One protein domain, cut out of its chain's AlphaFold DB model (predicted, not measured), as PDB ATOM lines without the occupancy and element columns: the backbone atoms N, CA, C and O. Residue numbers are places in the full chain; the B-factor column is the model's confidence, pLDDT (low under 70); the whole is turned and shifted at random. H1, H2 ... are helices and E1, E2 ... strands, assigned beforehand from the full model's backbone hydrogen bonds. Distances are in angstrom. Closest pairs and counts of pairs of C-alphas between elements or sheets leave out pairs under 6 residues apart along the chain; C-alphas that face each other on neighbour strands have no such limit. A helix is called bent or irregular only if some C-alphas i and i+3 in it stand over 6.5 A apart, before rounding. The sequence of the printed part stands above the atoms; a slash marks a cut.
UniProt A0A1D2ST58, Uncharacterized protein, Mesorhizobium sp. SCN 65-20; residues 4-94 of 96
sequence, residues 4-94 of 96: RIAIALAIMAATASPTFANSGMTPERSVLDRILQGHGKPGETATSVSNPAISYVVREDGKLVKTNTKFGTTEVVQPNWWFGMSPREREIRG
ATOM      1  N   ARG A   4      17.516 135.572  52.646       46.12
ATOM      2  CA  ARG A   4      17.731 135.427  54.100       46.12
ATOM      3  C   ARG A   4      17.341 134.048  54.653       46.12
ATOM      4  O   ARG A   4      17.845 133.663  55.698       46.12
ATOM      5  N   ILE A   5      16.481 133.307  53.950       52.94
ATOM      6  CA  ILE A   5      15.995 131.984  54.381       52.94
ATOM      7  C   ILE A   5      17.038 130.892  54.089       52.94
ATOM      8  O   ILE A   5      17.193 129.962  54.874       52.94
ATOM      9  N   ALA A   6      17.812 131.032  53.007       49.44
ATOM     10  CA  ALA A   6      18.805 130.033  52.606       49.44
ATOM     11  C   ALA A   6      19.977 129.920  53.599       49.44
ATOM     12  O   ALA A   6      20.507 128.834  53.813       49.44
ATOM     13  N   ILE A   7      20.349 131.028  54.245       51.75
ATOM     14  CA  ILE A   7      21.487 131.069  55.175       51.75
ATOM     15  C   ILE A   7      21.131 130.407  56.518       51.75
ATOM     16  O   ILE A   7      21.981 129.773  57.132       51.75
ATOM     17  N   ALA A   8      19.867 130.477  56.951       50.19
ATOM     18  CA  ALA A   8      19.429 129.878  58.212       50.19
ATOM     19  C   ALA A   8      19.441 128.335  58.183       50.19
ATOM     20  O   ALA A   8      19.728 127.704  59.198       50.19
ATOM     21  N   LEU A   9      19.184 127.721  57.023       52.16
ATOM     22  CA  LEU A   9      19.142 126.259  56.891       52.16
ATOM     23  C   LEU A   9      20.540 125.620  56.943       52.16
ATOM     24  O   LEU A   9      20.698 124.520  57.468       52.16
ATOM     25  N   ALA A  10      21.561 126.321  56.440       51.06
ATOM     26  CA  ALA A  10      22.936 125.819  56.402       51.06
ATOM     27  C   ALA A  10      23.581 125.721  57.797       51.06
ATOM     28  O   ALA A  10      24.475 124.907  58.009       51.06
ATOM     29  N   ILE A  11      23.110 126.516  58.762       50.16
ATOM     30  CA  ILE A  11      23.677 126.559  60.118       50.16
ATOM     31  C   ILE A  11      23.146 125.398  60.982       50.16
ATOM     32  O   ILE A  11      23.842 124.924  61.877       50.16
ATOM     33  N   MET A  12      21.955 124.868  60.679       49.09
ATOM     34  CA  MET A  12      21.329 123.795  61.465       49.09
ATOM     35  C   MET A  12      21.953 122.408  61.220       49.09
ATOM     36  O   MET A  12      21.827 121.518  62.055       49.09
ATOM     37  N   ALA A  13      22.643 122.210  60.092       51.91
ATOM     38  CA  ALA A  13      23.306 120.939  59.785       51.91
ATOM     39  C   ALA A  13      24.608 120.735  60.583       51.91
ATOM     40  O   ALA A  13      25.061 119.604  60.737       51.91
ATOM     41  N   ALA A  14      25.198 121.810  61.120       48.03
ATOM     42  CA  ALA A  14      26.446 121.744  61.879       48.03
ATOM     43  C   ALA A  14      26.257 121.292  63.341       48.03
ATOM     44  O   ALA A  14      27.234 120.957  64.008       48.03
ATOM     45  N   THR A  15      25.022 121.265  63.853       48.75
ATOM     46  CA  THR A  15      24.720 120.849  65.236       48.75
ATOM     47  C   THR A  15      24.206 119.418  65.339       48.75
ATOM     48  O   THR A  15      24.030 118.911  66.447       48.75
ATOM     49  N   ALA A  16      24.022 118.731  64.210       45.78
ATOM     50  CA  ALA A  16      23.808 117.296  64.196       45.78
ATOM     51  C   ALA A  16      25.143 116.603  64.493       45.78
ATOM     52  O   ALA A  16      25.797 116.066  63.607       45.78
ATOM     53  N   SER A  17      25.583 116.638  65.752       41.69
ATOM     54  CA  SER A  17      26.553 115.660  66.225       41.69
ATOM     55  C   SER A  17      25.863 114.303  66.135       41.69
ATOM     56  O   SER A  17      24.896 114.088  66.873       41.69
ATOM     57  N   PRO A  18      26.294 113.365  65.276       46.94
ATOM     58  CA  PRO A  18      25.911 112.000  65.515       46.94
ATOM     59  C   PRO A  18      26.629 111.619  66.805       46.94
ATOM     60  O   PRO A  18      27.839 111.396  66.824       46.94
ATOM     61  N   THR A  19      25.909 111.593  67.921       44.62
ATOM     62  CA  THR A  19      26.410 110.942  69.126       44.62
ATOM     63  C   THR A  19      26.351 109.440  68.861       44.62
ATOM     64  O   THR A  19      25.520 108.718  69.405       44.62
ATOM     65  N   PHE A  20      27.205 108.954  67.962       45.28
ATOM     66  CA  PHE A  20      27.591 107.562  67.997       45.28
ATOM     67  C   PHE A  20      28.309 107.407  69.328       45.28
ATOM     68  O   PHE A  20      29.374 107.989  69.540       45.28
ATOM     69  N   ALA A  21      27.688 106.680  70.252       40.62
ATOM     70  CA  ALA A  21      28.350 106.195  71.446       40.62
ATOM     71  C   ALA A  21      29.437 105.203  71.004       40.62
ATOM     72  O   ALA A  21      29.273 103.994  71.086       40.62
ATOM     73  N   ASN A  22      30.541 105.728  70.477       44.81
ATOM     74  CA  ASN A  22      31.772 104.998  70.251       44.81
ATOM     75  C   ASN A  22      32.583 105.107  71.546       44.81
ATOM     76  O   ASN A  22      33.674 105.673  71.586       44.81
ATOM     77  N   SER A  23      31.991 104.660  72.656       42.03
ATOM     78  CA  SER A  23      32.775 104.387  73.852       42.03
ATOM     79  C   SER A  23      33.682 103.227  73.476       42.03
ATOM     80  O   SER A  23      33.196 102.146  73.151       42.03
ATOM     81  N   GLY A  24      34.981 103.519  73.399       39.12
ATOM     82  CA  GLY A  24      36.013 102.592  72.964       39.12
ATOM     83  C   GLY A  24      35.785 101.207  73.551       39.12
ATOM     84  O   GLY A  24      35.678 101.042  74.764       39.12
ATOM     85  N   MET A  25      35.672 100.235  72.654       41.62
ATOM     86  CA  MET A  25      35.517  98.824  72.958       41.62
ATOM     87  C   MET A  25      36.790  98.343  73.664       41.62
ATOM     88  O   MET A  25      37.737  97.896  73.022       41.62
ATOM     89  N   THR A  26      36.847  98.470  74.989       45.84
ATOM     90  CA  THR A  26      37.797  97.694  75.783       45.84
ATOM     91  C   THR A  26      37.382  96.222  75.669       45.84
ATOM     92  O   THR A  26      36.205  95.912  75.855       45.84
ATOM     93  N   PRO A  27      38.297  95.303  75.316       42.81
ATOM     94  CA  PRO A  27      37.967  93.912  74.990       42.81
ATOM     95  C   PRO A  27      37.450  93.085  76.180       42.81
ATOM     96  O   PRO A  27      36.951  91.978  75.983       42.81
ATOM     97  N   GLU A  28      37.472  93.626  77.396       47.84
ATOM     98  CA  GLU A  28      36.574  93.190  78.461       47.84
ATOM     99  C   GLU A  28      35.210  93.841  78.228       47.84
ATOM    100  O   GLU A  28      34.999  95.001  78.582       47.84
ATOM    101  N   ARG A  29      34.275  93.121  77.594       54.97
ATOM    102  CA  ARG A  29      32.871  93.557  77.508       54.97
ATOM    103  C   ARG A  29      32.408  93.942  78.909       54.97
ATOM    104  O   ARG A  29      32.207  93.060  79.745       54.97
ATOM    105  N   SER A  30      32.213  95.237  79.148       75.44
ATOM    106  CA  SER A  30      31.574  95.717  80.366       75.44
ATOM    107  C   SER A  30      30.276  94.931  80.558       75.44
ATOM    108  O   SER A  30      29.538  94.696  79.594       75.44
ATOM    109  N   VAL A  31      29.998  94.486  81.786       83.38
ATOM    110  CA  VAL A  31      28.757  93.765  82.131       83.38
ATOM    111  C   VAL A  31      27.539  94.517  81.581       83.38
ATOM    112  O   VAL A  31      26.617  93.916  81.031       83.38
ATOM    113  N   LEU A  32      27.608  95.849  81.624       84.94
ATOM    114  CA  LEU A  32      26.622  96.747  81.049       84.94
ATOM    115  C   LEU A  32      26.430  96.545  79.540       84.94
ATOM    116  O   LEU A  32      25.300  96.370  79.101       84.94
ATOM    117  N   ASP A  33      27.500  96.516  78.746       85.25
ATOM    118  CA  ASP A  33      27.406  96.348  77.290       85.25
ATOM    119  C   ASP A  33      26.832  94.986  76.917       85.25
ATOM    120  O   ASP A  33      26.045  94.864  75.977       85.25
ATOM    121  N   ARG A  34      27.196  93.943  77.670       87.94
ATOM    122  CA  ARG A  34      26.621  92.609  77.478       87.94
ATOM    123  C   ARG A  34      25.110  92.621  77.724       87.94
ATOM    124  O   ARG A  34      24.364  92.099  76.896       87.94
ATOM    125  N   ILE A  35      24.666  93.233  78.822       89.56
ATOM    126  CA  ILE A  35      23.245  93.362  79.165       89.56
ATOM    127  C   ILE A  35      22.499  94.214  78.129       89.56
ATOM    128  O   ILE A  35      21.447  93.802  77.644       89.56
ATOM    129  N   LEU A  36      23.060  95.360  77.731       87.56
ATOM    130  CA  LEU A  36      22.477  96.250  76.721       87.56
ATOM    131  C   LEU A  36      22.350  95.572  75.357       87.56
ATOM    132  O   LEU A  36      21.408  95.841  74.620       87.56
ATOM    133  N   GLN A  37      23.249  94.649  75.026       87.12
ATOM    134  CA  GLN A  37      23.151  93.819  73.827       87.12
ATOM    135  C   GLN A  37      22.233  92.599  73.995       87.12
ATOM    136  O   GLN A  37      22.202  91.744  73.119       87.12
ATOM    137  N   GLY A  38      21.474  92.501  75.090       84.56
ATOM    138  CA  GLY A  38      20.501  91.430  75.314       84.56
ATOM    139  C   GLY A  38      21.109  90.069  75.638       84.56
ATOM    140  O   GLY A  38      20.426  89.057  75.537       84.56
ATOM    141  N   HIS A  39      22.380  90.034  76.036       86.88
ATOM    142  CA  HIS A  39      23.057  88.826  76.508       86.88
ATOM    143  C   HIS A  39      23.097  88.749  78.044       86.88
ATOM    144  O   HIS A  39      23.883  87.984  78.606       86.88
ATOM    145  N   GLY A  40      22.318  89.590  78.728       85.12
ATOM    146  CA  GLY A  40      22.139  89.563  80.177       85.12
ATOM    147  C   GLY A  40      21.247  88.405  80.622       85.12
ATOM    148  O   GLY A  40      20.371  87.973  79.874       85.12
ATOM    149  N   LYS A  41      21.462  87.902  81.837       89.88
ATOM    150  CA  LYS A  41      20.567  86.923  82.473       89.88
ATOM    151  C   LYS A  41      19.489  87.646  83.291       89.88
ATOM    152  O   LYS A  41      19.788  88.716  83.809       89.88
ATOM    153  N   PRO A  42      18.275  87.098  83.459       91.75
ATOM    154  CA  PRO A  42      17.281  87.676  84.365       91.75
ATOM    155  C   PRO A  42      17.843  87.924  85.773       91.75
ATOM    156  O   PRO A  42      18.628  87.125  86.285       91.75
ATOM    157  N   GLY A  43      17.495  89.068  86.366       89.62
ATOM    158  CA  GLY A  43      18.005  89.523  87.666       89.62
ATOM    159  C   GLY A  43      19.416  90.118  87.629       89.62
ATOM    160  O   GLY A  43      19.878  90.690  88.617       89.62
ATOM    161  N   GLU A  44      20.112  90.034  86.496       89.94
ATOM    162  CA  GLU A  44      21.439  90.614  86.349       89.94
ATOM    163  C   GLU A  44      21.372  92.146  86.351       89.94
ATOM    164  O   GLU A  44      20.483  92.744  85.742       89.94
ATOM    165  N   THR A  45      22.316  92.785  87.045       89.56
ATOM    166  CA  THR A  45      22.342  94.238  87.248       89.56
ATOM    167  C   THR A  45      23.672  94.825  86.788       89.56
ATOM    168  O   THR A  45      24.728  94.244  87.031       89.56
ATOM    169  N   ALA A  46      23.632  96.003  86.167       89.38
ATOM    170  CA  ALA A  46      24.822  96.781  85.841       89.38
ATOM    171  C   ALA A  46      24.610  98.274  86.093       89.38
ATOM    172  O   ALA A  46      23.547  98.823  85.813       89.38
ATOM    173  N   THR A  47      25.658  98.943  86.565       87.62
ATOM    174  CA  THR A  47      25.672 100.391  86.795       87.62
ATOM    175  C   THR A  47      26.566 101.063  85.766       87.62
ATOM    176  O   THR A  47      27.624 100.543  85.408       87.62
ATOM    177  N   SER A  48      26.143 102.223  85.270       81.38
ATOM    178  CA  SER A  48      26.955 103.008  84.348       81.38
ATOM    179  C   SER A  48      28.173 103.590  85.064       81.38
ATOM    180  O   SER A  48      28.050 104.284  86.070       81.38
ATOM    181  N   VAL A  49      29.360 103.335  84.511       81.50
ATOM    182  CA  VAL A  49      30.626 103.883  85.026       81.50
ATOM    183  C   VAL A  49      30.695 105.400  84.816       81.50
ATOM    184  O   VAL A  49      31.184 106.122  85.679       81.50
ATOM    185  N   SER A  50      30.176 105.900  83.691       78.19
ATOM    186  CA  SER A  50      30.186 107.331  83.356       78.19
ATOM    187  C   SER A  50      29.092 108.130  84.066       78.19
ATOM    188  O   SER A  50      29.245 109.333  84.267       78.19
ATOM    189  N   ASN A  51      27.994 107.480  84.460       85.62
ATOM    190  CA  ASN A  51      26.946 108.090  85.267       85.62
ATOM    191  C   ASN A  51      26.444 107.107  86.339       85.62
ATOM    192  O   ASN A  51      25.469 106.392  86.098       85.62
ATOM    193  N   PRO A  52      27.046 107.114  87.542       87.75
ATOM    194  CA  PRO A  52      26.705 106.182  88.619       87.75
ATOM    195  C   PRO A  52      25.259 106.278  89.122       87.75
ATOM    196  O   PRO A  52      24.797 105.386  89.828       87.75
ATOM    197  N   ALA A  53      24.530 107.343  88.768       87.06
ATOM    198  CA  ALA A  53      23.108 107.464  89.078       87.06
ATOM    199  C   ALA A  53      22.221 106.576  88.188       87.06
ATOM    200  O   ALA A  53      21.032 106.440  88.470       87.06
ATOM    201  N   ILE A  54      22.771 106.004  87.109       87.38
ATOM    202  CA  ILE A  54      22.045 105.148  86.170       87.38
ATOM    203  C   ILE A  54      22.429 103.686  86.389       87.38
ATOM    204  O   ILE A  54      23.588 103.301  86.213       87.38
ATOM    205  N   SER A  55      21.428 102.859  86.674       90.12
ATOM    206  CA  SER A  55      21.551 101.405  86.749       90.12
ATOM    207  C   SER A  55      20.545 100.709  85.837       90.12
ATOM    208  O   SER A  55      19.520 101.276  85.459       90.12
ATOM    209  N   TYR A  56      20.868  99.476  85.467       92.44
ATOM    210  CA  TYR A  56      20.083  98.618  84.595       92.44
ATOM    211  C   TYR A  56      19.894  97.264  85.261       92.44
ATOM    212  O   TYR A  56      20.860  96.707  85.776       92.44
ATOM    213  N   VAL A  57      18.680  96.725  85.203       93.06
ATOM    214  CA  VAL A  57      18.340  95.374  85.664       93.06
ATOM    215  C   VAL A  57      17.671  94.615  84.524       93.06
ATOM    216  O   VAL A  57      16.779  95.148  83.863       93.06
ATOM    217  N   VAL A  58      18.088  93.375  84.286       92.69
ATOM    218  CA  VAL A  58      17.449  92.485  83.310       92.69
ATOM    219  C   VAL A  58      16.203  91.870  83.932       92.69
ATOM    220  O   VAL A  58      16.262  91.262  85.001       92.69
ATOM    221  N   ARG A  59      15.070  91.998  83.250       92.50
ATOM    222  CA  ARG A  59      13.808  91.373  83.647       92.50
ATOM    223  C   ARG A  59      13.667  89.985  83.012       92.50
ATOM    224  O   ARG A  59      14.327  89.672  82.025       92.50
ATOM    225  N   GLU A  60      12.770  89.173  83.563       89.62
ATOM    226  CA  GLU A  60      12.424  87.829  83.067       89.62
ATOM    227  C   GLU A  60      12.012  87.793  81.584       89.62
ATOM    228  O   GLU A  60      12.262  86.813  80.894       89.62
ATOM    229  N   ASP A  61      11.429  88.876  81.061       85.25
ATOM    230  CA  ASP A  61      11.040  89.004  79.649       85.25
ATOM    231  C   ASP A  61      12.203  89.412  78.719       85.25
ATOM    232  O   ASP A  61      11.986  89.726  77.549       85.25
ATOM    233  N   GLY A  62      13.437  89.465  79.233       85.06
ATOM    234  CA  GLY A  62      14.634  89.870  78.490       85.06
ATOM    235  C   GLY A  62      14.733  91.374  78.214       85.06
ATOM    236  O   GLY A  62      15.705  91.825  77.601       85.06
ATOM    237  N   LYS A  63      13.761  92.174  78.669       88.81
ATOM    238  CA  LYS A  63      13.838  93.638  78.627       88.81
ATOM    239  C   LYS A  63      14.660  94.159  79.799       88.81
ATOM    240  O   LYS A  63      14.930  93.461  80.774       88.81
ATOM    241  N   LEU A  64      15.011  95.435  79.720       90.12
ATOM    242  CA  LEU A  64      15.813  96.112  80.723       90.12
ATOM    243  C   LEU A  64      14.949  97.100  81.499       90.12
ATOM    244  O   LEU A  64      14.095  97.779  80.934       90.12
ATOM    245  N   VAL A  65      15.181  97.190  82.799       90.56
ATOM    246  CA  VAL A  65      14.668  98.261  83.648       90.56
ATOM    247  C   VAL A  65      15.829  99.195  83.920       90.56
ATOM    248  O   VAL A  65      16.809  98.793  84.543       90.56
ATOM    249  N   LYS A  66      15.736 100.425  83.428       90.69
ATOM    250  CA  LYS A  66      16.714 101.477  83.677       90.69
ATOM    251  C   LYS A  66      16.197 102.370  84.793       90.69
ATOM    252  O   LYS A  66      15.102 102.917  84.688       90.69
ATOM    253  N   THR A  67      17.003 102.556  85.825       90.69
ATOM    254  CA  THR A  67      16.695 103.432  86.956       90.69
ATOM    255  C   THR A  67      17.678 104.587  86.977       90.69
ATOM    256  O   THR A  67      18.883 104.382  86.859       90.69
ATOM    257  N   ASN A  68      17.164 105.804  87.130       91.06
ATOM    258  CA  ASN A  68      17.950 107.008  87.331       91.06
ATOM    259  C   ASN A  68      17.640 107.594  88.710       91.06
ATOM    260  O   ASN A  68      16.624 108.263  88.908       91.06
ATOM    261  N   THR A  69      18.536 107.364  89.665       89.94
ATOM    262  CA  THR A  69      18.346 107.789  91.058       89.94
ATOM    263  C   THR A  69      18.423 109.303  91.230       89.94
ATOM    264  O   THR A  69      17.792 109.838  92.135       89.94
ATOM    265  N   LYS A  70      19.119 110.017  90.335       85.62
ATOM    266  CA  LYS A  70      19.220 111.484  90.375       85.62
ATOM    267  C   LYS A  70      17.866 112.161  90.160       85.62
ATOM    268  O   LYS A  70      17.620 113.214  90.737       85.62
ATOM    269  N   PHE A  71      17.012 111.570  89.325       88.31
ATOM    270  CA  PHE A  71      15.686 112.107  89.006       88.31
ATOM    271  C   PHE A  71      14.537 111.250  89.554       88.31
ATOM    272  O   PHE A  71      13.378 111.586  89.335       88.31
ATOM    273  N   GLY A  72      14.842 110.149  90.251       88.19
ATOM    274  CA  GLY A  72      13.841 109.219  90.775       88.19
ATOM    275  C   GLY A  72      13.004 108.542  89.688       88.19
ATOM    276  O   GLY A  72      11.849 108.205  89.935       88.19
ATOM    277  N   THR A  73      13.547 108.377  88.477       85.38
ATOM    278  CA  THR A  73      12.811 107.810  87.341       85.38
ATOM    279  C   THR A  73      13.200 106.363  87.080       85.38
ATOM    280  O   THR A  73      14.362 105.975  87.216       85.38
ATOM    281  N   THR A  74      12.222 105.569  86.652       89.75
ATOM    282  CA  THR A  74      12.426 104.193  86.202       89.75
ATOM    283  C   THR A  74      11.697 103.993  84.885       89.75
ATOM    284  O   THR A  74      10.521 104.325  84.763       89.75
ATOM    285  N   GLU A  75      12.399 103.452  83.896       89.25
ATOM    286  CA  GLU A  75      11.866 103.210  82.561       89.25
ATOM    287  C   GLU A  75      12.190 101.795  82.081       89.25
ATOM    288  O   GLU A  75      13.227 101.214  82.407       89.25
ATOM    289  N   VAL A  76      11.278 101.229  81.295       90.56
ATOM    290  CA  VAL A  76      11.487  99.953  80.615       90.56
ATOM    291  C   VAL A  76      12.121 100.228  79.260       90.56
ATOM    292  O   VAL A  76      11.541 100.924  78.432       90.56
ATOM    293  N   VAL A  77      13.286  99.638  79.020       87.38
ATOM    294  CA  VAL A  77      14.073  99.824  77.802       87.38
ATOM    295  C   VAL A  77      14.270  98.483  77.106       87.38
ATOM    296  O   VAL A  77      14.420  97.438  77.743       87.38
ATOM    297  N   GLN A  78      14.258  98.511  75.778       88.69
ATOM    298  CA  GLN A  78      14.577  97.340  74.970       88.69
ATOM    299  C   GLN A  78      16.094  97.227  74.775       88.69
ATOM    300  O   GLN A  78      16.773  98.251  74.683       88.69
ATOM    301  N   PRO A  79      16.651  96.013  74.700       85.94
ATOM    302  CA  PRO A  79      18.057  95.823  74.359       85.94
ATOM    303  C   PRO A  79      18.365  96.300  72.926       85.94
ATOM    304  O   PRO A  79      17.495  96.332  72.055       85.94
ATOM    305  N   ASN A  80      19.629  96.627  72.655       85.56
ATOM    306  CA  ASN A  80      20.095  97.239  71.405       85.56
ATOM    307  C   ASN A  80      19.734  96.441  70.146       85.56
ATOM    308  O   ASN A  80      19.410  97.038  69.120       85.56
ATOM    309  N   TRP A  81      19.744  95.106  70.213       78.06
ATOM    310  CA  TRP A  81      19.368  94.269  69.071       78.06
ATOM    311  C   TRP A  81      17.934  94.527  68.602       78.06
ATOM    312  O   TRP A  81      17.648  94.384  67.416       78.06
ATOM    313  N   TRP A  82      17.034  94.950  69.497       81.56
ATOM    314  CA  TRP A  82      15.648  95.233  69.138       81.56
ATOM    315  C   TRP A  82      15.548  96.436  68.198       81.56
ATOM    316  O   TRP A  82      14.794  96.405  67.225       81.56
ATOM    317  N   PHE A  83      16.357  97.475  68.428       79.12
ATOM    318  CA  PHE A  83      16.397  98.667  67.576       79.12
ATOM    319  C   PHE A  83      16.990  98.393  66.190       79.12
ATOM    320  O   PHE A  83      16.629  99.082  65.243       79.12
ATOM    321  N   GLY A  84      17.843  97.372  66.063       80.75
ATOM    322  CA  GLY A  84      18.376  96.913  64.777       80.75
ATOM    323  C   GLY A  84      17.422  96.029  63.966       80.75
ATOM    324  O   GLY A  84      17.674  95.816  62.786       80.75
ATOM    325  N   MET A  85      16.336  95.521  64.564       81.12
ATOM    326  CA  MET A  85      15.355  94.693  63.852       81.12
ATOM    327  C   MET A  85      14.375  95.536  63.042       81.12
ATOM    328  O   MET A  85      13.773  96.485  63.555       81.12
ATOM    329  N   SER A  86      14.138  95.109  61.804       86.00
ATOM    330  CA  SER A  86      13.043  95.611  60.980       86.00
ATOM    331  C   SER A  86      11.675  95.254  61.587       86.00
ATOM    332  O   SER A  86      11.552  94.260  62.313       86.00
ATOM    333  N   PRO A  87      10.604  96.005  61.267       85.62
ATOM    334  CA  PRO A  87       9.262  95.696  61.755       85.62
ATOM    335  C   PRO A  87       8.807  94.258  61.465       85.62
ATOM    336  O   PRO A  87       8.187  93.629  62.320       85.62
ATOM    337  N   ARG A  88       9.178  93.718  60.297       86.62
ATOM    338  CA  ARG A  88       8.860  92.345  59.884       86.62
ATOM    339  C   ARG A  88       9.574  91.298  60.742       86.62
ATOM    340  O   ARG A  88       8.982  90.291  61.107       86.62
ATOM    341  N   GLU A  89      10.837  91.525  61.092       82.38
ATOM    342  CA  GLU A  89      11.586  90.605  61.961       82.38
ATOM    343  C   GLU A  89      11.024  90.573  63.382       82.38
ATOM    344  O   GLU A  89      11.001  89.514  64.011       82.38
ATOM    345  N   ARG A  90      10.527  91.711  63.877       83.62
ATOM    346  CA  ARG A  90       9.837  91.778  65.173       83.62
ATOM    347  C   ARG A  90       8.522  91.002  65.158       83.62
ATOM    348  O   ARG A  90       8.200  90.357  66.150       83.62
ATOM    349  N   GLU A  91       7.802  91.024  64.038       84.19
ATOM    350  CA  GLU A  91       6.520  90.328  63.870       84.19
ATOM    351  C   GLU A  91       6.729  88.816  63.871       84.19
ATOM    352  O   GLU A  91       6.109  88.105  64.656       84.19
ATOM    353  N   ILE A  92       7.693  88.339  63.077       86.38
ATOM    354  CA  ILE A  92       8.072  86.920  63.012       86.38
ATOM    355  C   ILE A  92       8.491  86.389  64.392       86.38
ATOM    356  O   ILE A  92       8.261  85.224  64.706       86.38
ATOM    357  N   ARG A  93       9.104  87.238  65.223       78.88
ATOM    358  CA  ARG A  93       9.546  86.890  66.581       78.88
ATOM    359  C   ARG A  93       8.487  87.124  67.667       78.88
ATOM    360  O   ARG A  93       8.782  86.849  68.825       78.88
ATOM    361  N   GLY A  94       7.298  87.628  67.327       80.50
ATOM    362  CA  GLY A  94       6.223  87.892  68.290       80.50
ATOM    363  C   GLY A  94       6.557  88.973  69.326       80.50
ATOM    364  O   GLY A  94       6.181  88.843  70.484       80.50
TER     365      GLY A  94
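Overview. This is residues 4 to 94 of the 96 residues of an uncharacterized protein of Mesorhizobium sp. SCN 65-20 (UniProt A0A1D2ST58). A small, twisted sheet of four antiparallel strands, E1 to E4, has one short helix, H2, packed over one face, and from this body a long arm reaches away: H1 and the stretch after it, of which residues 4 to 24 stand free. At the other end of the printed part two short helices, H3 and H4, lead away from the sheet, with H3 beside H2 and residues 83 to 89 standing free. The printed part has 91 residues, with four named helices and four named strands in the order H1 H2 E1 E2 E3 E4 H3 H4; the sheet's order is E1 - E2 - E3 - E4, and the class is mixed, helices and strands. The whole is loose, with a radius of gyration of the C-alphas of 17.6 A, and elongated, spanning 57 by 37 by 32 A.

Along the chain. Find C-alpha 4 at (17.731, 135.427, 54.100); from there H1 runs through residues 4 to 15, 19.6 A long. H2 takes residues 31 to 39, 9.4 A, and is irregular, with C-alphas 36 and 39 lying 7.4 A apart. E1 is residues 45 to 47, and E2, residues 54 to 58, is 13.8 A long from C-alpha 54 at (22.045, 105.148, 86.170). E3 is residues 64 to 68, 12.9 A, and E4 is residues 73 to 77, 12.5 A. H3 is residues 80 to 84, 6.9 A, and H4 is residues 87 to 92, 8.9 A, ending at C-alpha 92 at (8.072, 86.920, 63.012).

Arrangement. Look first at the sheet, a meander, each strand the antiparallel neighbour of the one before, with three hairpins. Between E1 and E2, N 46 and O 56 are 2.9 A apart, within hydrogen-bond range; between E2 and E3, N 57 and O 65 are 2.9 A apart; between E3 and E4, N 66 and O 75 are 2.8 A apart. H2 is on the sheet at a height of 8.6 A, only just over E2 alone, since 6 of its C-alphas fall on E2 and 2 on E1, and it runs slantwise to the strands, at 41 degrees to E2 on the local plane. Its closest C-alphas to E1 are those of Leu 32 and Ala 46, 5.1 A apart. H2 and H3 touch, closest at the C-alphas of Gln 37 and Asn 80, 5.2 A. H3 and H4 are close but not clearly touching, closest at the C-alphas of Trp 82 and Arg 90, 7.8 A. H1 is apart from H2 and not on the sheet. In H3 and H4 every O i to N i+4 pair is within hydrogen-bond range; in H2 it is 4 of 5, and in H1 0 of 8, beside 3 of 9 O i to N i+3 pairs.

Size, cuts and confidence. The two C-alphas farthest apart, those of Arg 4 and Gly 43, are 56.9 A from each other. The printed part has no cut, and the link from H1 to H2, 15 residues, is long. Look at residues 4 to 29 for pLDDT under 70; the mean of the printed part is 75.3.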